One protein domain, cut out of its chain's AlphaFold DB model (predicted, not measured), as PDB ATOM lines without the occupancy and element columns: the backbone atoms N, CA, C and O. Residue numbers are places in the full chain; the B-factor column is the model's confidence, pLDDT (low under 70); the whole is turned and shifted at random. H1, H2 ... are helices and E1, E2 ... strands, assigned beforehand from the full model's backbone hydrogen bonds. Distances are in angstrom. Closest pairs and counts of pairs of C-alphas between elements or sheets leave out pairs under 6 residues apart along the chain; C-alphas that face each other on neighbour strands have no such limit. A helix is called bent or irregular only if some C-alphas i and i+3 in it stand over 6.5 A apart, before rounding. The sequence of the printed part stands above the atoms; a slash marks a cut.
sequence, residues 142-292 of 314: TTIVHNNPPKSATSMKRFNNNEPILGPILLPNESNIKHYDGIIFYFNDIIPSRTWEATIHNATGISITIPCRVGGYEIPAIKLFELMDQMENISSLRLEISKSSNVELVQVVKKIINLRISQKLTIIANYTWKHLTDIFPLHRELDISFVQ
ATOM      1  N   THR A 142      31.031 -43.253  19.075       54.13
ATOM      2  CA  THR A 142      29.630 -43.102  19.474       54.13
ATOM      3  C   THR A 142      28.757 -43.620  18.344       54.13
ATOM      4  O   THR A 142      28.785 -43.097  17.228       54.13
ATOM      5  N   THR A 143      27.986 -44.665  18.634       50.49
ATOM      6  CA  THR A 143      26.937 -45.163  17.744       50.49
ATOM      7  C   THR A 143      25.611 -44.562  18.186       50.49
ATOM      8  O   THR A 143      25.179 -44.791  19.315       50.49
ATOM      9  N   ILE A 144      24.980 -43.781  17.311       55.10
ATOM     10  CA  ILE A 144      23.674 -43.171  17.566       55.10
ATOM     11  C   ILE A 144      22.666 -43.851  16.640       55.10
ATOM     12  O   ILE A 144      22.783 -43.757  15.419       55.10
ATOM     13  N   VAL A 145      21.700 -44.547  17.237       50.10
ATOM     14  CA  VAL A 145      20.559 -45.165  16.551       50.10
ATOM     15  C   VAL A 145      19.313 -44.436  17.037       50.10
ATOM     16  O   VAL A 145      18.966 -44.529  18.217       50.10
ATOM     17  N   HIS A 146      18.664 -43.666  16.164       46.46
ATOM     18  CA  HIS A 146      17.429 -42.963  16.510       46.46
ATOM     19  C   HIS A 146      16.206 -43.694  15.953       46.46
ATOM     20  O   HIS A 146      16.067 -43.858  14.746       46.46
ATOM     21  N   ASN A 147      15.275 -44.057  16.843       45.15
ATOM     22  CA  ASN A 147      14.012 -44.704  16.466       45.15
ATOM     23  C   ASN A 147      12.960 -43.727  15.901       45.15
ATOM     24  O   ASN A 147      11.958 -44.181  15.365       45.15
ATOM     25  N   ASN A 148      13.172 -42.408  16.001       43.27
ATOM     26  CA  ASN A 148      12.234 -41.387  15.520       43.27
ATOM     27  C   ASN A 148      12.978 -40.324  14.689       43.27
ATOM     28  O   ASN A 148      13.968 -39.781  15.188       43.27
ATOM     29  N   PRO A 149      12.520 -39.982  13.468       40.17
ATOM     30  CA  PRO A 149      13.146 -38.940  12.659       40.17
ATOM     31  C   PRO A 149      13.004 -37.579  13.365       40.17
ATOM     32  O   PRO A 149      11.887 -37.193  13.731       40.17
ATOM     33  N   PRO A 150      14.098 -36.833  13.601       37.56
ATOM     34  CA  PRO A 150      13.999 -35.532  14.245       37.56
ATOM     35  C   PRO A 150      13.238 -34.552  13.348       37.56
ATOM     36  O   PRO A 150      13.548 -34.392  12.167       37.56
ATOM     37  N   LYS A 151      12.248 -33.858  13.926       34.24
ATOM     38  CA  LYS A 151      11.578 -32.719  13.285       34.24
ATOM     39  C   LYS A 151      12.642 -31.654  12.999       34.24
ATOM     40  O   LYS A 151      13.178 -31.050  13.927       34.24
ATOM     41  N   SER A 152      12.941 -31.413  11.727       38.25
ATOM     42  CA  SER A 152      14.039 -30.568  11.223       38.25
ATOM     43  C   SER A 152      13.974 -29.071  11.592       38.25
ATOM     44  O   SER A 152      14.777 -28.289  11.101       38.25
ATOM     45  N   ALA A 153      13.080 -28.651  12.492       30.28
ATOM     46  CA  ALA A 153      12.947 -27.258  12.928       30.28
ATOM     47  C   ALA A 153      13.606 -26.959  14.290       30.28
ATOM     48  O   ALA A 153      13.909 -25.804  14.592       30.28
ATOM     49  N   THR A 154      13.847 -27.965  15.140       29.70
ATOM     50  CA  THR A 154      14.360 -27.711  16.502       29.70
ATOM     51  C   THR A 154      15.850 -27.345  16.512       29.70
ATOM     52  O   THR A 154      16.298 -26.633  17.408       29.70
ATOM     53  N   SER A 155      16.617 -27.768  15.501       40.48
ATOM     54  CA  SER A 155      18.054 -27.473  15.381       40.48
ATOM     55  C   SER A 155      18.339 -26.032  14.945       40.48
ATOM     56  O   SER A 155      19.230 -25.404  15.513       40.48
ATOM     57  N   MET A 156      17.550 -25.462  14.024       30.83
ATOM     58  CA  MET A 156      17.689 -24.047  13.641       30.83
ATOM     59  C   MET A 156      17.437 -23.104  14.822       30.83
ATOM     60  O   MET A 156      18.136 -22.106  14.978       30.83
ATOM     61  N   LYS A 157      16.483 -23.435  15.702       31.83
ATOM     62  CA  LYS A 157      16.199 -22.612  16.886       31.83
ATOM     63  C   LYS A 157      17.365 -22.610  17.886       31.83
ATOM     64  O   LYS A 157      17.598 -21.596  18.531       31.83
ATOM     65  N   ARG A 158      18.129 -23.708  17.977       34.02
ATOM     66  CA  ARG A 158      19.343 -23.785  18.812       34.02
ATOM     67  C   ARG A 158      20.523 -23.016  18.221       34.02
ATOM     68  O   ARG A 158      21.295 -22.449  18.983       34.02
ATOM     69  N   PHE A 159      20.612 -22.925  16.890       35.47
ATOM     70  CA  PHE A 159      21.617 -22.099  16.210       35.47
ATOM     71  C   PHE A 159      21.463 -20.608  16.544       35.47
ATOM     72  O   PHE A 159      22.450 -19.940  16.827       35.47
ATOM     73  N   ASN A 160      20.226 -20.106  16.612       36.96
ATOM     74  CA  ASN A 160      19.964 -18.720  17.017       36.96
ATOM     75  C   ASN A 160      20.276 -18.441  18.499       36.96
ATOM     76  O   ASN A 160      20.441 -17.284  18.872       36.96
ATOM     77  N   ASN A 161      20.352 -19.477  19.339       34.66
ATOM     78  CA  ASN A 161      20.489 -19.330  20.787       34.66
ATOM     79  C   ASN A 161      21.919 -19.572  21.305       34.66
ATOM     80  O   ASN A 161      22.099 -19.702  22.513       34.66
ATOM     81  N   ASN A 162      22.934 -19.619  20.429       37.76
ATOM     82  CA  ASN A 162      24.348 -19.797  20.801       37.76
ATOM     83  C   ASN A 162      24.633 -21.013  21.710       37.76
ATOM     84  O   ASN A 162      25.655 -21.063  22.396       37.76
ATOM     85  N   GLU A 163      23.757 -22.020  21.712       30.82
ATOM     86  CA  GLU A 163      24.035 -23.282  22.391       30.82
ATOM     87  C   GLU A 163      25.034 -24.096  21.557       30.82
ATOM     88  O   GLU A 163      24.923 -24.133  20.325       30.82
ATOM     89  N   PRO A 164      26.016 -24.771  22.185       32.62
ATOM     90  CA  PRO A 164      26.958 -25.601  21.453       32.62
ATOM     91  C   PRO A 164      26.190 -26.674  20.680       32.62
ATOM     92  O   PRO A 164      25.405 -27.433  21.255       32.62
ATOM     93  N   ILE A 165      26.439 -26.746  19.372       37.86
ATOM     94  CA  ILE A 165      25.933 -27.815  18.513       37.86
ATOM     95  C   ILE A 165      26.614 -29.113  18.963       37.86
ATOM     96  O   ILE A 165      27.698 -29.477  18.508       37.86
ATOM     97  N   LEU A 166      25.995 -29.793  19.926       33.98
ATOM     98  CA  LEU A 166      26.357 -31.139  20.340       33.98
ATOM     99  C   LEU A 166      25.866 -32.105  19.259       33.98
ATOM    100  O   LEU A 166      24.774 -32.659  19.343       33.98
ATOM    101  N   GLY A 167      26.691 -32.279  18.231       37.79
ATOM    102  CA  GLY A 167      26.527 -33.313  17.213       37.79
ATOM    103  C   GLY A 167      25.914 -32.839  15.886       37.79
ATOM    104  O   GLY A 167      25.273 -31.792  15.812       37.79
ATOM    105  N   PRO A 168      26.136 -33.607  14.807       40.38
ATOM    106  CA  PRO A 168      25.737 -33.240  13.451       40.38
ATOM    107  C   PRO A 168      24.214 -33.160  13.287       40.38
ATOM    108  O   PRO A 168      23.467 -33.982  13.815       40.38
ATOM    109  N   ILE A 169      23.756 -32.204  12.472       46.12
ATOM    110  CA  ILE A 169      22.354 -32.081  12.039       46.12
ATOM    111  C   ILE A 169      21.971 -33.346  11.248       46.12
ATOM    112  O   ILE A 169      22.518 -33.581  10.176       46.12
ATOM    113  N   LEU A 170      21.073 -34.176  11.776       44.97
ATOM    114  CA  LEU A 170      20.598 -35.400  11.118       44.97
ATOM    115  C   LEU A 170      19.821 -35.070   9.832       44.97
ATOM    116  O   LEU A 170      18.890 -34.262   9.866       44.97
ATOM    117  N   LEU A 171      20.169 -35.710   8.711       47.83
ATOM    118  CA  LEU A 171      19.340 -35.700   7.506       47.83
ATOM    119  C   LEU A 171      18.226 -36.756   7.636       47.83
ATOM    120  O   LEU A 171      18.443 -37.798   8.251       47.83
ATOM    121  N   PRO A 172      17.038 -36.532   7.043       48.23
ATOM    122  CA  PRO A 172      15.849 -37.364   7.272       48.23
ATOM    123  C   PRO A 172      16.006 -38.857   6.929       48.23
ATOM    124  O   PRO A 172      15.260 -39.667   7.467       48.23
ATOM    125  N   ASN A 173      16.980 -39.226   6.088       52.73
ATOM    126  CA  ASN A 173      17.219 -40.612   5.656       52.73
ATOM    127  C   ASN A 173      18.412 -41.281   6.365       52.73
ATOM    128  O   ASN A 173      18.750 -42.419   6.055       52.73
ATOM    129  N   GLU A 174      19.074 -40.585   7.289       58.22
ATOM    130  CA  GLU A 174      20.303 -41.042   7.942       58.22
ATOM    131  C   GLU A 174      19.991 -41.380   9.410       58.22
ATOM    132  O   GLU A 174      20.217 -40.579  10.313       58.22
ATOM    133  N   SER A 175      19.395 -42.551   9.656       59.24
ATOM    134  CA  SER A 175      18.938 -42.979  10.996       59.24
ATOM    135  C   SER A 175      20.065 -43.508  11.882       59.24
ATOM    136  O   SER A 175      20.013 -43.403  13.112       59.24
ATOM    137  N   ASN A 176      21.084 -44.076  11.241       67.13
ATOM    138  CA  ASN A 176      22.170 -44.786  11.879       67.13
ATOM    139  C   ASN A 176      23.483 -44.066  11.625       67.13
ATOM    140  O   ASN A 176      23.946 -43.962  10.485       67.13
ATOM    141  N   ILE A 177      24.095 -43.600  12.709       71.76
ATOM    142  CA  ILE A 177      25.331 -42.840  12.647       71.76
ATOM    143  C   ILE A 177      26.441 -43.550  13.408       71.76
ATOM    144  O   ILE A 177      26.276 -43.914  14.576       71.76
ATOM    145  N   LYS A 178      27.609 -43.643  12.765       70.93
ATOM    146  CA  LYS A 178      28.871 -43.947  13.438       70.93
ATOM    147  C   LYS A 178      29.779 -42.721  13.435       70.93
ATOM    148  O   LYS A 178      30.220 -42.279  12.376       70.93
ATOM    149  N   HIS A 179      30.058 -42.182  14.616       71.49
ATOM    150  CA  HIS A 179      30.897 -40.999  14.783       71.49
ATOM    151  C   HIS A 179      32.301 -41.383  15.255       71.49
ATOM    152  O   HIS A 179      32.459 -42.100  16.245       71.49
ATOM    153  N   TYR A 180      33.308 -40.835  14.585       70.07
ATOM    154  CA  TYR A 180      34.677 -40.756  15.075       70.07
ATOM    155  C   TYR A 180      35.085 -39.295  15.005       70.07
ATOM    156  O   TYR A 180      34.986 -38.744  13.925       70.07
ATOM    157  N   ASP A 181      35.533 -38.677  16.098       72.51
ATOM    158  CA  ASP A 181      35.891 -37.246  16.172       72.51
ATOM    159  C   ASP A 181      36.253 -36.608  14.803       72.51
ATOM    160  O   ASP A 181      37.221 -36.989  14.143       72.51
ATOM    161  N   GLY A 182      35.398 -35.699  14.316       75.05
ATOM    162  CA  GLY A 182      35.563 -34.997  13.034       75.05
ATOM    163  C   GLY A 182      35.159 -35.748  11.752       75.05
ATOM    164  O   GLY A 182      35.198 -35.139  10.683       75.05
ATOM    165  N   ILE A 183      34.778 -37.027  11.823       83.56
ATOM    166  CA  ILE A 183      34.249 -37.842  10.716       83.56
ATOM    167  C   ILE A 183      33.010 -38.621  11.165       83.56
ATOM    168  O   ILE A 183      33.027 -39.400  12.116       83.56
ATOM    169  N   ILE A 184      31.928 -38.474  10.417       84.96
ATOM    170  CA  ILE A 184      30.675 -39.175  10.669       84.96
ATOM    171  C   ILE A 184      30.338 -40.045   9.471       84.96
ATOM    172  O   ILE A 184      30.368 -39.566   8.345       84.96
ATOM    173  N   PHE A 185      29.972 -41.295   9.724       84.70
ATOM    174  CA  PHE A 185      29.465 -42.216   8.717       84.70
ATOM    175  C   PHE A 185      27.965 -42.396   8.884       84.70
ATOM    176  O   PHE A 185      27.488 -42.641   9.996       84.70
ATOM    177  N   TYR A 186      27.254 -42.311   7.766       84.88
ATOM    178  CA  TYR A 186      25.814 -42.508   7.690       84.88
ATOM    179  C   TYR A 186      25.499 -43.866   7.065       84.88
ATOM    180  O   TYR A 186      26.174 -44.294   6.123       84.88
ATOM    181  N   PHE A 187      24.479 -44.538   7.595       81.95
ATOM    182  CA  PHE A 187      24.005 -45.838   7.125       81.95
ATOM    183  C   PHE A 187      22.484 -45.821   6.996       81.95
ATOM    184  O   PHE A 187      21.797 -45.252   7.843       81.95
ATOM    185  N   ASN A 188      21.961 -46.503   5.975       77.67
ATOM    186  CA  ASN A 188      20.514 -46.660   5.804       77.67
ATOM    187  C   ASN A 188      19.952 -47.761   6.723       77.67
ATOM    188  O   ASN A 188      18.936 -47.550   7.377       77.67
ATOM    189  N   ASP A 189      20.637 -48.910   6.807       71.34
ATOM    190  CA  ASP A 189      20.074 -50.124   7.419       71.34
ATOM    191  C   ASP A 189      20.725 -50.501   8.756       71.34
ATOM    192  O   ASP A 189      20.144 -50.303   9.818       71.34
ATOM    193  N   ILE A 190      21.927 -51.087   8.724       73.02
ATOM    194  CA  ILE A 190      22.607 -51.627   9.908       73.02
ATOM    195  C   ILE A 190      24.056 -51.154   9.909       73.02
ATOM    196  O   ILE A 190      24.781 -51.328   8.928       73.02
ATOM    197  N   ILE A 191      24.500 -50.608  11.043       70.97
ATOM    198  CA  ILE A 191      25.908 -50.270  11.263       70.97
ATOM    199  C   ILE A 191      26.701 -51.581  11.364       70.97
ATOM    200  O   ILE A 191      26.407 -52.409  12.232       70.97
ATOM    201  N   PRO A 192      27.714 -51.809  10.510       68.81
ATOM    202  CA  PRO A 192      28.509 -53.027  10.574       68.81
ATOM    203  C   PRO A 192      29.254 -53.106  11.912       68.81
ATOM    204  O   PRO A 192      29.939 -52.175  12.327       68.81
ATOM    205  N   SER A 193      29.142 -54.250  12.588       65.21
ATOM    206  CA  SER A 193      29.520 -54.378  13.999       65.21
ATOM    207  C   SER A 193      31.013 -54.566  14.276       65.21
ATOM    208  O   SER A 193      31.400 -54.527  15.440       65.21
ATOM    209  N   ARG A 194      31.862 -54.849  13.273       63.51
ATOM    210  CA  ARG A 194      33.180 -55.455  13.576       63.51
ATOM    211  C   ARG A 194      34.409 -54.878  12.895       63.51
ATOM    212  O   ARG A 194      35.490 -55.070  13.442       63.51
ATOM    213  N   THR A 195      34.307 -54.197  11.754       74.55
ATOM    214  CA  THR A 195      35.513 -53.698  11.072       74.55
ATOM    215  C   THR A 195      35.337 -52.308  10.483       74.55
ATOM    216  O   THR A 195      34.263 -51.902  10.029       74.55
ATOM    217  N   TRP A 196      36.442 -51.570  10.492       75.87
ATOM    218  CA  TRP A 196      36.563 -50.266   9.862       75.87
ATOM    219  C   TRP A 196      36.361 -50.356   8.348       75.87
ATOM    220  O   TRP A 196      35.634 -49.557   7.769       75.87
ATOM    221  N   GLU A 197      36.926 -51.385   7.723       79.95
ATOM    222  CA  GLU A 197      36.776 -51.645   6.295       79.95
ATOM    223  C   GLU A 197      35.300 -51.841   5.930       79.95
ATOM    224  O   GLU A 197      34.838 -51.300   4.929       79.95
ATOM    225  N   ALA A 198      34.531 -52.539   6.777       78.39
ATOM    226  CA  ALA A 198      33.089 -52.666   6.584       78.39
ATOM    227  C   ALA A 198      32.359 -51.334   6.809       78.39
ATOM    228  O   ALA A 198      31.401 -51.049   6.101       78.39
ATOM    229  N   THR A 199      32.817 -50.507   7.756       81.93
ATOM    230  CA  THR A 199      32.263 -49.161   7.995       81.93
ATOM    231  C   THR A 199      32.413 -48.288   6.749       81.93
ATOM    232  O   THR A 199      31.422 -47.728   6.296       81.93
ATOM    233  N   ILE A 200      33.613 -48.221   6.160       84.04
ATOM    234  CA  ILE A 200      33.868 -47.464   4.922       84.04
ATOM    235  C   ILE A 200      33.011 -48.004   3.773       84.04
ATOM    236  O   ILE A 200      32.360 -47.233   3.076       84.04
ATOM    237  N   HIS A 201      33.025 -49.322   3.563       82.21
ATOM    238  CA  HIS A 201      32.378 -49.939   2.407       82.21
ATOM    239  C   HIS A 201      30.844 -49.837   2.459       82.21
ATOM    240  O   HIS A 201      30.196 -49.674   1.426       82.21
ATOM    241  N   ASN A 202      30.254 -49.927   3.654       83.30
ATOM    242  CA  ASN A 202      28.799 -49.963   3.827       83.30
ATOM    243  C   ASN A 202      28.180 -48.590   4.112       83.30
ATOM    244  O   ASN A 202      26.956 -48.486   4.173       83.30
ATOM    245  N   ALA A 203      28.993 -47.555   4.328       86.87
ATOM    246  CA  ALA A 203      28.484 -46.214   4.565       86.87
ATOM    247  C   ALA A 203      27.844 -45.644   3.292       86.87
ATOM    248  O   ALA A 203      28.442 -45.649   2.212       86.87
ATOM    249  N   THR A 204      26.631 -45.122   3.443       87.04
ATOM    250  CA  THR A 204      25.872 -44.436   2.389       87.04
ATOM    251  C   THR A 204      26.170 -42.942   2.361       87.04
ATOM    252  O   THR A 204      25.956 -42.277   1.348       87.04
ATOM    253  N   GLY A 205      26.749 -42.411   3.436       88.36
ATOM    254  CA  GLY A 205      27.176 -41.024   3.504       88.36
ATOM    255  C   GLY A 205      28.375 -40.797   4.411       88.36
ATOM    256  O   GLY A 205      28.692 -41.624   5.271       88.36
ATOM    257  N   ILE A 206      29.008 -39.637   4.246       89.28
ATOM    258  CA  ILE A 206      30.049 -39.142   5.151       89.28
ATOM    259  C   ILE A 206      29.832 -37.664   5.484       89.28
ATOM    260  O   ILE A 206      29.517 -36.869   4.600       89.28
ATOM    261  N   SER A 207      30.060 -37.279   6.739       88.72
ATOM    262  CA  SER A 207      30.311 -35.888   7.122       88.72
ATOM    263  C   SER A 207      31.749 -35.722   7.584       88.72
ATOM    264  O   SER A 207      32.255 -36.550   8.342       88.72
ATOM    265  N   ILE A 208      32.405 -34.654   7.141       89.09
ATOM    266  CA  ILE A 208      33.785 -34.328   7.501       89.09
ATOM    267  C   ILE A 208      33.819 -32.910   8.063       89.09
ATOM    268  O   ILE A 208      33.524 -31.942   7.358       89.09
ATOM    269  N   THR A 209      34.242 -32.779   9.316       85.07
ATOM    270  CA  THR A 209      34.569 -31.482   9.913       85.07
ATOM    271  C   THR A 209      35.980 -31.072   9.494       85.07
ATOM    272  O   THR A 209      36.896 -31.888   9.485       85.07
ATOM    273  N   ILE A 210      36.180 -29.808   9.132       84.86
ATOM    274  CA  ILE A 210      37.440 -29.240   8.659       84.86
ATOM    275  C   ILE A 210      37.813 -28.056   9.569       84.86
ATOM    276  O   ILE A 210      37.104 -27.046   9.567       84.86
ATOM    277  N   PRO A 211      38.936 -28.133  10.315       80.58
ATOM    278  CA  PRO A 211      39.962 -29.178  10.267       80.58
ATOM    279  C   PRO A 211      39.479 -30.498  10.877       80.58
ATOM    280  O   PRO A 211      38.846 -30.512  11.931       80.58
ATOM    281  N   CYS A 212      39.814 -31.607  10.223       82.10
ATOM    282  CA  CYS A 212      39.406 -32.931  10.674       82.10
ATOM    283  C   CYS A 212      40.338 -33.400  11.784       82.10
ATOM    284  O   CYS A 212      41.556 -33.372  11.601       82.10
ATOM    285  N   ARG A 213      39.791 -33.821  12.928       76.75
ATOM    286  CA  ARG A 213      40.576 -34.282  14.075       76.75
ATOM    287  C   ARG A 213      40.049 -35.586  14.637       76.75
ATOM    288  O   ARG A 213      39.091 -35.550  15.391       76.75
ATOM    289  N   VAL A 214      40.745 -36.685  14.376       72.26
ATOM    290  CA  VAL A 214      40.393 -38.012  14.893       72.26
ATOM    291  C   VAL A 214      41.275 -38.337  16.096       72.26
ATOM    292  O   VAL A 214      42.502 -38.312  15.983       72.26
ATOM    293  N   GLY A 215      40.673 -38.650  17.249       68.02
ATOM    294  CA  GLY A 215      41.421 -39.003  18.464       68.02
ATOM    295  C   GLY A 215      42.391 -37.903  18.912       68.02
ATOM    296  O   GLY A 215      43.492 -38.197  19.366       68.02
ATOM    297  N   GLY A 216      42.022 -36.638  18.690       70.27
ATOM    298  CA  GLY A 216      42.833 -35.463  19.025       70.27
ATOM    299  C   GLY A 216      43.868 -35.033  17.976       70.27
ATOM    300  O   GLY A 216      44.390 -33.923  18.083       70.27
ATOM    301  N   TYR A 217      44.136 -35.830  16.936       74.87
ATOM    302  CA  TYR A 217      45.136 -35.502  15.909       74.87
ATOM    303  C   TYR A 217      44.496 -34.930  14.650       74.87
ATOM    304  O   TYR A 217      43.545 -35.503  14.124       74.87
ATOM    305  N   GLU A 218      45.054 -33.835  14.121       78.46
ATOM    306  CA  GLU A 218      44.626 -33.290  12.828       78.46
ATOM    307  C   GLU A 218      44.968 -34.267  11.697       78.46
ATOM    308  O   GLU A 218      46.113 -34.702  11.544       78.46
ATOM    309  N   ILE A 219      43.958 -34.626  10.909       79.24
ATOM    310  CA  ILE A 219      44.083 -35.542   9.785       79.24
ATOM    311  C   ILE A 219      44.476 -34.747   8.536       79.24
ATOM    312  O   ILE A 219      43.721 -33.877   8.096       79.24
ATOM    313  N   PRO A 220      45.634 -35.050   7.919       83.90
ATOM    314  CA  PRO A 220      46.036 -34.436   6.663       83.90
ATOM    315  C   PRO A 220      45.010 -34.668   5.551       83.90
ATOM    316  O   PRO A 220      44.488 -35.774   5.403       83.90
ATOM    317  N   ALA A 221      44.823 -33.673   4.683       82.81
ATOM    318  CA  ALA A 221      43.903 -33.758   3.546       82.81
ATOM    319  C   ALA A 221      44.136 -34.993   2.656       82.81
ATOM    320  O   ALA A 221      43.182 -35.599   2.180       82.81
ATOM    321  N   ILE A 222      45.394 -35.420   2.476       83.82
ATOM    322  CA  ILE A 222      45.716 -36.609   1.670       83.82
ATOM    323  C   ILE A 222      45.073 -37.890   2.214       83.82
ATOM    324  O   ILE A 222      44.576 -38.698   1.439       83.82
ATOM    325  N   LYS A 223      45.010 -38.031   3.541       84.97
ATOM    326  CA  LYS A 223      44.370 -39.163   4.215       84.97
ATOM    327  C   LYS A 223      42.846 -39.114   4.071       84.97
ATOM    328  O   LYS A 223      42.223 -40.157   3.921       84.97
ATOM    329  N   LEU A 224      42.252 -37.916   4.060       86.63
ATOM    330  CA  LEU A 224      40.826 -37.748   3.756       86.63
ATOM    331  C   LEU A 224      40.510 -38.159   2.312       86.63
ATOM    332  O   LEU A 224      39.496 -38.802   2.071       86.63
ATOM    333  N   PHE A 225      41.393 -37.848   1.359       87.44
ATOM    334  CA  PHE A 225      41.220 -38.294  -0.026       87.44
ATOM    335  C   PHE A 225      41.295 -39.820  -0.148       87.44
ATOM    336  O   PHE A 225      40.447 -40.408  -0.807       87.44
ATOM    337  N   GLU A 226      42.275 -40.456   0.502       86.79
ATOM    338  CA  GLU A 226      42.400 -41.922   0.532       86.79
ATOM    339  C   GLU A 226      41.172 -42.590   1.161       86.79
ATOM    340  O   GLU A 226      40.710 -43.613   0.664       86.79
ATOM    341  N   LEU A 227      40.629 -42.001   2.230       86.37
ATOM    342  CA  LEU A 227      39.393 -42.460   2.854       86.37
ATOM    343  C   LEU A 227      38.223 -42.417   1.868       86.37
ATOM    344  O   LEU A 227      37.529 -43.414   1.697       86.37
ATOM    345  N   MET A 228      38.008 -41.270   1.222       86.04
ATOM    346  CA  MET A 228      36.887 -41.083   0.300       86.04
ATOM    347  C   MET A 228      36.991 -41.962  -0.949       86.04
ATOM    348  O   MET A 228      35.967 -42.425  -1.440       86.04
ATOM    349  N   ASP A 229      38.204 -42.225  -1.439       85.56
ATOM    350  CA  ASP A 229      38.446 -43.129  -2.573       85.56
ATOM    351  C   ASP A 229      38.035 -44.580  -2.259       85.56
ATOM    352  O   ASP A 229      37.583 -45.309  -3.137       85.56
ATOM    353  N   GLN A 230      38.127 -44.996  -0.991       85.55
ATOM    354  CA  GLN A 230      37.714 -46.333  -0.546       85.55
ATOM    355  C   GLN A 230      36.193 -46.473  -0.354       85.55
ATOM    356  O   GLN A 230      35.701 -47.590  -0.189       85.55
ATOM    357  N   MET A 231      35.438 -45.371  -0.353       85.67
ATOM    358  CA  MET A 231      33.988 -45.388  -0.147       85.67
ATOM    359  C   MET A 231      33.256 -45.625  -1.471       85.67
ATOM    360  O   MET A 231      33.013 -44.706  -2.257       85.67
ATOM    361  N   GLU A 232      32.873 -46.877  -1.718       82.36
ATOM    362  CA  GLU A 232      32.242 -47.281  -2.978       82.36
ATOM    363  C   GLU A 232      30.764 -46.878  -3.092       82.36
ATOM    364  O   GLU A 232      30.305 -46.613  -4.202       82.36
ATOM    365  N   ASN A 233      30.037 -46.775  -1.976       82.45
ATOM    366  CA  ASN A 233      28.572 -46.636  -1.954       82.45
ATOM    367  C   ASN A 233      28.076 -45.255  -1.505       82.45
ATOM    368  O   ASN A 233      26.911 -45.095  -1.142       82.45
ATOM    369  N   ILE A 234      28.950 -44.247  -1.526       85.28
ATOM    370  CA  ILE A 234      28.605 -42.934  -0.994       85.28
ATOM    371  C   ILE A 234      27.619 -42.186  -1.906       85.28
ATOM    372  O   ILE A 234      27.874 -41.972  -3.095       85.28
ATOM    373  N   SER A 235      26.491 -41.774  -1.335       85.81
ATOM    374  CA  SER A 235      25.462 -40.950  -1.972       85.81
ATOM    375  C   SER A 235      25.371 -39.548  -1.371       85.81
ATOM    376  O   SER A 235      25.036 -38.615  -2.102       85.81
ATOM    377  N   SER A 236      25.697 -39.374  -0.084       87.05
ATOM    378  CA  SER A 236      25.701 -38.071   0.595       87.05
ATOM    379  C   SER A 236      27.095 -37.684   1.098       87.05
ATOM    380  O   SER A 236      27.807 -38.470   1.725       87.05
ATOM    381  N   LEU A 237      27.500 -36.446   0.818       89.42
ATOM    382  CA  LEU A 237      28.700 -35.831   1.381       89.42
ATOM    383  C   LEU A 237      28.300 -34.569   2.134       89.42
ATOM    384  O   LEU A 237      27.653 -33.685   1.573       89.42
ATOM    385  N   ARG A 238      28.737 -34.460   3.383       88.53
ATOM    386  CA  ARG A 238      28.614 -33.246   4.177       88.53
ATOM    387  C   ARG A 238      29.985 -32.721   4.582       88.53
ATOM    388  O   ARG A 238      30.839 -33.472   5.041       88.53
ATOM    389  N   LEU A 239      30.198 -31.422   4.424       89.50
ATOM    390  CA  LEU A 239      31.410 -30.738   4.861       89.50
ATOM    391  C   LEU A 239      31.053 -29.670   5.883       89.50
ATOM    392  O   LEU A 239      30.217 -28.813   5.612       89.50
ATOM    393  N   GLU A 240      31.707 -29.705   7.038       86.59
ATOM    394  CA  GLU A 240      31.584 -28.683   8.077       86.59
ATOM    395  C   GLU A 240      32.909 -27.937   8.214       86.59
ATOM    396  O   GLU A 240      33.852 -28.429   8.822       86.59
ATOM    397  N   ILE A 241      33.017 -26.752   7.627       87.27
ATOM    398  CA  ILE A 241      34.270 -26.009   7.530       87.27
ATOM    399  C   ILE A 241      34.268 -24.867   8.542       87.27
ATOM    400  O   ILE A 241      33.727 -23.792   8.279       87.27
ATOM    401  N   SER A 242      34.905 -25.087   9.692       83.15
ATOM    402  CA  SER A 242      35.005 -24.079  10.754       83.15
ATOM    403  C   SER A 242      36.121 -23.062  10.516       83.15
ATOM    404  O   SER A 242      35.997 -21.903  10.914       83.15
ATOM    405  N   LYS A 243      37.193 -23.465   9.821       83.04
ATOM    406  CA  LYS A 243      38.301 -22.575   9.440       83.04
ATOM    407  C   LYS A 243      37.873 -21.553   8.380       83.04
ATOM    408  O   LYS A 243      37.144 -21.868   7.434       83.04
ATOM    409  N   SER A 244      38.402 -20.338   8.505       84.94
ATOM    410  CA  SER A 244      38.261 -19.299   7.486       84.94
ATOM    411  C   SER A 244      38.841 -19.743   6.143       84.94
ATOM    412  O   SER A 244      39.794 -20.527   6.094       84.94
ATOM    413  N   SER A 245      38.271 -19.238   5.051       86.11
ATOM    414  CA  SER A 245      38.759 -19.539   3.707       86.11
ATOM    415  C   SER A 245      40.199 -19.038   3.516       86.11
ATOM    416  O   SER A 245      40.551 -17.909   3.851       86.11
ATOM    417  N   ASN A 246      41.060 -19.907   2.988       89.35
ATOM    418  CA  ASN A 246      42.397 -19.563   2.509       89.35
ATOM    419  C   ASN A 246      42.688 -20.355   1.222       89.35
ATOM    420  O   ASN A 246      41.998 -21.331   0.923       89.35
ATOM    421  N   VAL A 247      43.696 -19.946   0.447       88.27
ATOM    422  CA  VAL A 247      43.954 -20.519  -0.889       88.27
ATOM    423  C   VAL A 247      44.162 -22.040  -0.840       88.27
ATOM    424  O   VAL A 247      43.597 -22.768  -1.655       88.27
ATOM    425  N   GLU A 248      44.927 -22.531   0.134       88.36
ATOM    426  CA  GLU A 248      45.231 -23.960   0.285       88.36
ATOM    427  C   GLU A 248      43.984 -24.778   0.651       88.36
ATOM    428  O   GLU A 248      43.711 -25.825   0.060       88.36
ATOM    429  N   LEU A 249      43.182 -24.284   1.592       89.48
ATOM    430  CA  LEU A 249      41.980 -24.949   2.078       89.48
ATOM    431  C   LEU A 249      40.893 -24.985   1.009       89.48
ATOM    432  O   LEU A 249      40.213 -25.997   0.860       89.48
ATOM    433  N   VAL A 250      40.771 -23.918   0.222       89.70
ATOM    434  CA  VAL A 250      39.862 -23.859  -0.927       89.70
ATOM    435  C   VAL A 250      40.224 -24.930  -1.954       89.70
ATOM    436  O   VAL A 250      39.334 -25.622  -2.447       89.70
ATOM    437  N   GLN A 251      41.513 -25.140  -2.234       89.40
ATOM    438  CA  GLN A 251      41.955 -26.220  -3.122       89.40
ATOM    439  C   GLN A 251      41.648 -27.606  -2.548       89.40
ATOM    440  O   GLN A 251      41.203 -28.485  -3.288       89.40
ATOM    441  N   VAL A 252      41.846 -27.802  -1.241       87.99
ATOM    442  CA  VAL A 252      41.499 -29.056  -0.561       87.99
ATOM    443  C   VAL A 252      40.003 -29.326  -0.668       87.99
ATOM    444  O   VAL A 252      39.628 -30.389  -1.152       87.99
ATOM    445  N   VAL A 253      39.151 -28.369  -0.297       88.94
ATOM    446  CA  VAL A 253      37.687 -28.509  -0.343       88.94
ATOM    447  C   VAL A 253      37.200 -28.736  -1.770       88.94
ATOM    448  O   VAL A 253      36.438 -29.668  -2.016       88.94
ATOM    449  N   LYS A 254      37.711 -27.967  -2.740       88.33
ATOM    450  CA  LYS A 254      37.406 -28.182  -4.158       88.33
ATOM    451  C   LYS A 254      37.788 -29.591  -4.599       88.33
ATOM    452  O   LYS A 254      37.041 -30.218  -5.343       88.33
ATOM    453  N   LYS A 255      38.932 -30.111  -4.149       88.14
ATOM    454  CA  LYS A 255      39.341 -31.478  -4.464       88.14
ATOM    455  C   LYS A 255      38.413 -32.503  -3.819       88.14
ATOM    456  O   LYS A 255      37.953 -33.368  -4.545       88.14
ATOM    457  N   ILE A 256      38.099 -32.372  -2.525       86.71
ATOM    458  CA  ILE A 256      37.164 -33.248  -1.790       86.71
ATOM    459  C   ILE A 256      35.844 -33.385  -2.552       86.71
ATOM    460  O   ILE A 256      35.405 -34.495  -2.834       86.71
ATOM    461  N   ILE A 257      35.246 -32.256  -2.928       85.59
ATOM    462  CA  ILE A 257      33.933 -32.225  -3.577       85.59
ATOM    463  C   ILE A 257      33.981 -32.834  -4.984       85.59
ATOM    464  O   ILE A 257      33.039 -33.491  -5.409       85.59
ATOM    465  N   ASN A 258      35.097 -32.665  -5.699       83.21
ATOM    466  CA  ASN A 258      35.268 -33.214  -7.043       83.21
ATOM    467  C   ASN A 258      35.796 -34.657  -7.071       83.21
ATOM    468  O   ASN A 258      35.933 -35.211  -8.159       83.21
ATOM    469  N   LEU A 259      36.116 -35.279  -5.927       82.02
ATOM    470  CA  LEU A 259      36.557 -36.679  -5.916       82.02
ATOM    471  C   LEU A 259      35.471 -37.604  -6.464       82.02
ATOM    472  O   LEU A 259      35.776 -38.573  -7.157       82.02
ATOM    473  N   ARG A 260      34.206 -37.304  -6.155       75.48
ATOM    474  CA  ARG A 260      33.070 -38.118  -6.564       75.48
ATOM    475  C   ARG A 260      31.804 -37.279  -6.645       75.48
ATOM    476  O   ARG A 260      31.561 -36.429  -5.796       75.48
ATOM    477  N   ILE A 261      30.972 -37.558  -7.646       73.92
ATOM    478  CA  ILE A 261      29.656 -36.929  -7.760       73.92
ATOM    479  C   ILE A 261      28.730 -37.578  -6.727       73.92
ATOM    480  O   ILE A 261      28.180 -38.652  -6.968       73.92
ATOM    481  N   SER A 262      28.573 -36.932  -5.575       76.88
ATOM    482  CA  SER A 262      27.536 -37.286  -4.605       76.88
ATOM    483  C   SER A 262      26.158 -36.875  -5.129       76.88
ATOM    484  O   SER A 262      26.019 -35.861  -5.822       76.88
ATOM    485  N   GLN A 263      25.128 -37.652  -4.795       79.39
ATOM    486  CA  GLN A 263      23.736 -37.292  -5.089       79.39
ATOM    487  C   GLN A 263      23.332 -36.051  -4.287       79.39
ATOM    488  O   GLN A 263      22.719 -35.136  -4.839       79.39
ATOM    489  N   LYS A 264      23.772 -36.009  -3.024       82.62
ATOM    490  CA  LYS A 264      23.567 -34.905  -2.095       82.62
ATOM    491  C   LYS A 264      24.893 -34.350  -1.589       82.62
ATOM    492  O   LYS A 264      25.747 -35.106  -1.118       82.62
ATOM    493  N   LEU A 265      25.046 -33.032  -1.661       85.72
ATOM    494  CA  LEU A 265      26.179 -32.298  -1.111       85.72
ATOM    495  C   LEU A 265      25.668 -31.229  -0.144       85.72
ATOM    496  O   LEU A 265      24.950 -30.320  -0.548       85.72
ATOM    497  N   THR A 266      26.072 -31.318   1.119       85.48
ATOM    498  CA  THR A 266      25.761 -30.308   2.135       85.48
ATOM    499  C   THR A 266      27.047 -29.645   2.608       85.48
ATOM    500  O   THR A 266      27.976 -30.314   3.051       85.48
ATOM    501  N   ILE A 267      27.118 -28.323   2.545       84.95
ATOM    502  CA  ILE A 267      28.276 -27.549   2.987       84.95
ATOM    503  C   ILE A 267      27.815 -26.583   4.069       84.95
ATOM    504  O   ILE A 267      26.997 -25.705   3.825       84.95
ATOM    505  N   ILE A 268      28.372 -26.725   5.264       85.26
ATOM    506  CA  ILE A 268      28.229 -25.764   6.353       85.26
ATOM    507  C   ILE A 268      29.592 -25.119   6.524       85.26
ATOM    508  O   ILE A 268      30.539 -25.789   6.925       85.26
ATOM    509  N   ALA A 269      29.727 -23.843   6.198       82.76
ATOM    510  CA  ALA A 269      31.028 -23.190   6.175       82.76
ATOM    511  C   ALA A 269      31.025 -21.869   6.934       82.76
ATOM    512  O   ALA A 269      29.995 -21.217   7.089       82.76
ATOM    513  N   ASN A 270      32.207 -21.447   7.375       79.61
ATOM    514  CA  ASN A 270      32.403 -20.114   7.923       79.61
ATOM    515  C   ASN A 270      31.962 -19.049   6.893       79.61
ATOM    516  O   ASN A 270      32.169 -19.227   5.691       79.61
ATOM    517  N   TYR A 271      31.402 -17.921   7.336       79.30
ATOM    518  CA  TYR A 271      30.929 -16.845   6.448       79.30
ATOM    519  C   TYR A 271      31.981 -16.330   5.444       79.30
ATOM    520  O   TYR A 271      31.641 -15.892   4.346       79.30
ATOM    521  N   THR A 272      33.272 -16.456   5.759       82.59
ATOM    522  CA  THR A 272      34.377 -16.158   4.828       82.59
ATOM    523  C   THR A 272      34.349 -16.983   3.536       82.59
ATOM    524  O   THR A 272      35.002 -16.607   2.568       82.59
ATOM    525  N   TRP A 273      33.585 -18.073   3.460       84.47
ATOM    526  CA  TRP A 273      33.409 -18.885   2.251       84.47
ATOM    527  C   TRP A 273      32.329 -18.358   1.303       84.47
ATOM    528  O   TRP A 273      32.236 -18.836   0.175       84.47
ATOM    529  N   LYS A 274      31.535 -17.362   1.717       81.11
ATOM    530  CA  LYS A 274      30.385 -16.863   0.948       81.11
ATOM    531  C   LYS A 274      30.740 -16.376  -0.458       81.11
ATOM    532  O   LYS A 274      29.955 -16.551  -1.376       81.11
ATOM    533  N   HIS A 275      31.925 -15.798  -0.641       82.62
ATOM    534  CA  HIS A 275      32.393 -15.313  -1.945       82.62
ATOM    535  C   HIS A 275      32.927 -16.424  -2.866       82.62
ATOM    536  O   HIS A 275      33.347 -16.148  -3.985       82.62
ATOM    537  N   LEU A 276      32.959 -17.670  -2.387       83.23
ATOM    538  CA  LEU A 276      33.475 -18.835  -3.100       83.23
ATOM    539  C   LEU A 276      32.376 -19.857  -3.394       83.23
ATOM    540  O   LEU A 276      32.691 -21.004  -3.682       83.23
ATOM    541  N   THR A 277      31.099 -19.475  -3.335       78.94
ATOM    542  CA  THR A 277      29.968 -20.362  -3.669       78.94
ATOM    543  C   THR A 277      30.121 -21.015  -5.036       78.94
ATOM    544  O   THR A 277      29.791 -22.184  -5.205       78.94
ATOM    545  N   ASP A 278      30.703 -20.287  -5.984       77.97
ATOM    546  CA  ASP A 278      30.822 -20.702  -7.382       77.97
ATOM    547  C   ASP A 278      31.849 -21.827  -7.585       77.97
ATOM    548  O   ASP A 278      31.925 -22.421  -8.661       77.97
ATOM    549  N   ILE A 279      32.660 -22.150  -6.566       76.87
ATOM    550  CA  ILE A 279      33.561 -23.310  -6.626       76.87
ATOM    551  C   ILE A 279      32.803 -24.627  -6.465       76.87
ATOM    552  O   ILE A 279      33.358 -25.681  -6.794       76.87
ATOM    553  N   PHE A 280      31.595 -24.580  -5.897       73.37
ATOM    554  CA  PHE A 280      30.802 -25.761  -5.615       73.37
ATOM    555  C   PHE A 280      30.061 -26.179  -6.889       73.37
ATOM    556  O   PHE A 280      29.299 -25.387  -7.444       73.37
ATOM    557  N   PRO A 281      30.295 -27.400  -7.399       67.94
ATOM    558  CA  PRO A 281      29.582 -27.889  -8.566       67.94
ATOM    559  C   PRO A 281      28.074 -27.898  -8.306       67.94
ATOM    560  O   PRO A 281      27.617 -28.186  -7.199       67.94
ATOM    561  N   LEU A 282      27.303 -27.611  -9.354       62.66
ATOM    562  CA  LEU A 282      25.848 -27.718  -9.331       62.66
ATOM    563  C   LEU A 282      25.460 -29.196  -9.159       62.66
ATOM    564  O   LEU A 282      25.393 -29.954 -10.127       62.66
ATOM    565  N   HIS A 283      25.247 -29.618  -7.914       60.83
ATOM    566  CA  HIS A 283      24.655 -30.914  -7.592       60.83
ATOM    567  C   HIS A 283      23.129 -30.834  -7.652       60.83
ATOM    568  O   HIS A 283      22.545 -29.764  -7.490       60.83
ATOM    569  N   ARG A 284      22.474 -31.985  -7.861       59.56
ATOM    570  CA  ARG A 284      21.003 -32.078  -7.841       59.56
ATOM    571  C   ARG A 284      20.426 -31.654  -6.492       59.56
ATOM    572  O   ARG A 284      19.420 -30.959  -6.460       59.56
ATOM    573  N   GLU A 285      21.088 -32.047  -5.407       74.19
ATOM    574  CA  GLU A 285      20.753 -31.648  -4.041       74.19
ATOM    575  C   GLU A 285      21.974 -30.984  -3.394       74.19
ATOM    576  O   GLU A 285      22.740 -31.623  -2.670       74.19
ATOM    577  N   LEU A 286      22.190 -29.706  -3.713       78.25
ATOM    578  CA  LEU A 286      23.206 -28.866  -3.083       78.25
ATOM    579  C   LEU A 286      22.563 -28.011  -1.990       78.25
ATOM    580  O   LEU A 286      21.674 -27.214  -2.277       78.25
ATOM    581  N   ASP A 287      23.046 -28.145  -0.760       80.72
ATOM    582  CA  ASP A 287      22.686 -27.271   0.355       80.72
ATOM    583  C   ASP A 287      23.945 -26.572   0.871       80.72
ATOM    584  O   ASP A 287      24.932 -27.230   1.209       80.72
ATOM    585  N   ILE A 288      23.935 -25.240   0.902       82.12
ATOM    586  CA  ILE A 288      25.057 -24.434   1.385       82.12
ATOM    587  C   ILE A 288      24.546 -23.486   2.463       82.12
ATOM    588  O   ILE A 288      23.734 -22.600   2.209       82.12
ATOM    589  N   SER A 289      25.099 -23.637   3.657       82.19
ATOM    590  CA  SER A 289      24.822 -22.800   4.816       82.19
ATOM    591  C   SER A 289      26.098 -22.100   5.276       82.19
ATOM    592  O   SER A 289      27.138 -22.733   5.472       82.19
ATOM    593  N   PHE A 290      26.018 -20.786   5.484       80.12
ATOM    594  CA  PHE A 290      27.118 -19.991   6.024       80.12
ATOM    595  C   PHE A 290      26.842 -19.620   7.473       80.12
ATOM    596  O   PHE A 290      25.795 -19.056   7.780       80.12
ATOM    597  N   VAL A 291      27.796 -19.909   8.349       73.70
ATOM    598  CA  VAL A 291      27.669 -19.692   9.790       73.70
ATOM    599  C   VAL A 291      28.833 -18.858  10.315       73.70
ATOM    600  O   VAL A 291      29.961 -18.932   9.817       73.70
ATOM    601  N   GLN A 292      28.565 -18.040  11.327       69.56
ATOM    602  CA  GLN A 292      29.607 -17.354  12.078       69.56
ATOM    603  C   GLN A 292      30.031 -18.270  13.224       69.56
ATOM    604  O   GLN A 292      29.328 -18.405  14.218       69.56
TER     605      GLN A 292
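This is residues 142 to 292 of the 314 residues of an uncharacterized protein of Strongyloides stercoralis (UniProt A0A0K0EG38). Look first for a twisted wall of seven strands, E1 to E7, with H2, H3, H4 and H5 set in an arc along one side of it. Off the other side swings a wide loop, residues 146 to 175, which holds the small helix H1. The printed part has 151 residues with five named helices and seven named strands, in the order E1 H1 E2 E3 H2 E4 H3 E5 H4 E6 H5 E7; the class is mixed, helices and strands. The mixed sheet runs E1 E2 E3 E4 E5 E6 E7, antiparallel from E1 to E4 and parallel from E4 to E7. The whole is compact, with a radius of gyration of the C-alphas of 15.0 A, and rounded, spanning 41 by 36 by 34 A.

Find C-alpha 142 at (29.630, -43.102, 19.474), where E1, residues 142 to 145, begins. E2 is residues 176 to 180, E3 183 to 187, E4 205 to 210 (16.5 A) and E5 236 to 241 (16.3 A). E6, residues 264 to 270, is 19.9 A long; E7, residues 285 to 291, covers 19.5 A and ends at C-alpha 291, (27.669, -19.692, 9.790). The helices are H1, 154 to 159; H2, 196 to 202; H3, 221 to 229; H4, 247 to 258, 16.6 A from (43.954, -20.519, -0.889); and H5, 271 to 279, 14.8 A, irregular, with C-alphas 275 and 278 7.8 A apart.

Start at the parallel strands E4 and E5, where N 208 and O 238 are 2.9 A apart. For E5 and E6 look at N 239 and O 266, 2.8 A; for E6 and edge strand E7, N 267 and O 287, 2.8 A. E4, H3, E5; E5, H4, E6; and E6, H5, E7 are strand-helix-strand units, two parallel neighbour strands with a helix between, each with a right-handed crossover. On the other side of E4, antiparallel E3 has N 184 and O 207 at 2.8 A. E2 and E3 form a hairpin, with N 178 and O 185 at 2.9 A; E1 and E2 are antiparallel, with N 144 and O 177 at 3.0 A. H5 is on the sheet at a height of 9.0 A, only just over E7 alone, with 6 of its 9 C-alphas on E7 and 2 on E6. H2 and H4 only graze the sheet, as does H3, which is only just on it with 5 pairs of C-alphas within 10 A. H3 and H4 are close but not clearly touching, C-alphas 221 and 252 being closest at 6.7 A, at a shallow tilt of 4 degrees, the same way. H1 is not on the sheet. Every O i to N i+4 pair is within hydrogen-bond range in H1, H2, H3 and H4; H5 has 0 of 5, with 3 of 6 O i to N i+3 pairs.

The C-alphas of Arg 194 and His 275 are the two farthest apart, at 43.0 A. The printed part has no cut, and its one long link is H1 to E2, 16 residues. Mean pLDDT of the printed part is 71.9; look for values under 70 at residues 142 to 176, 192 to 194, 215, 281 to 284 and 292.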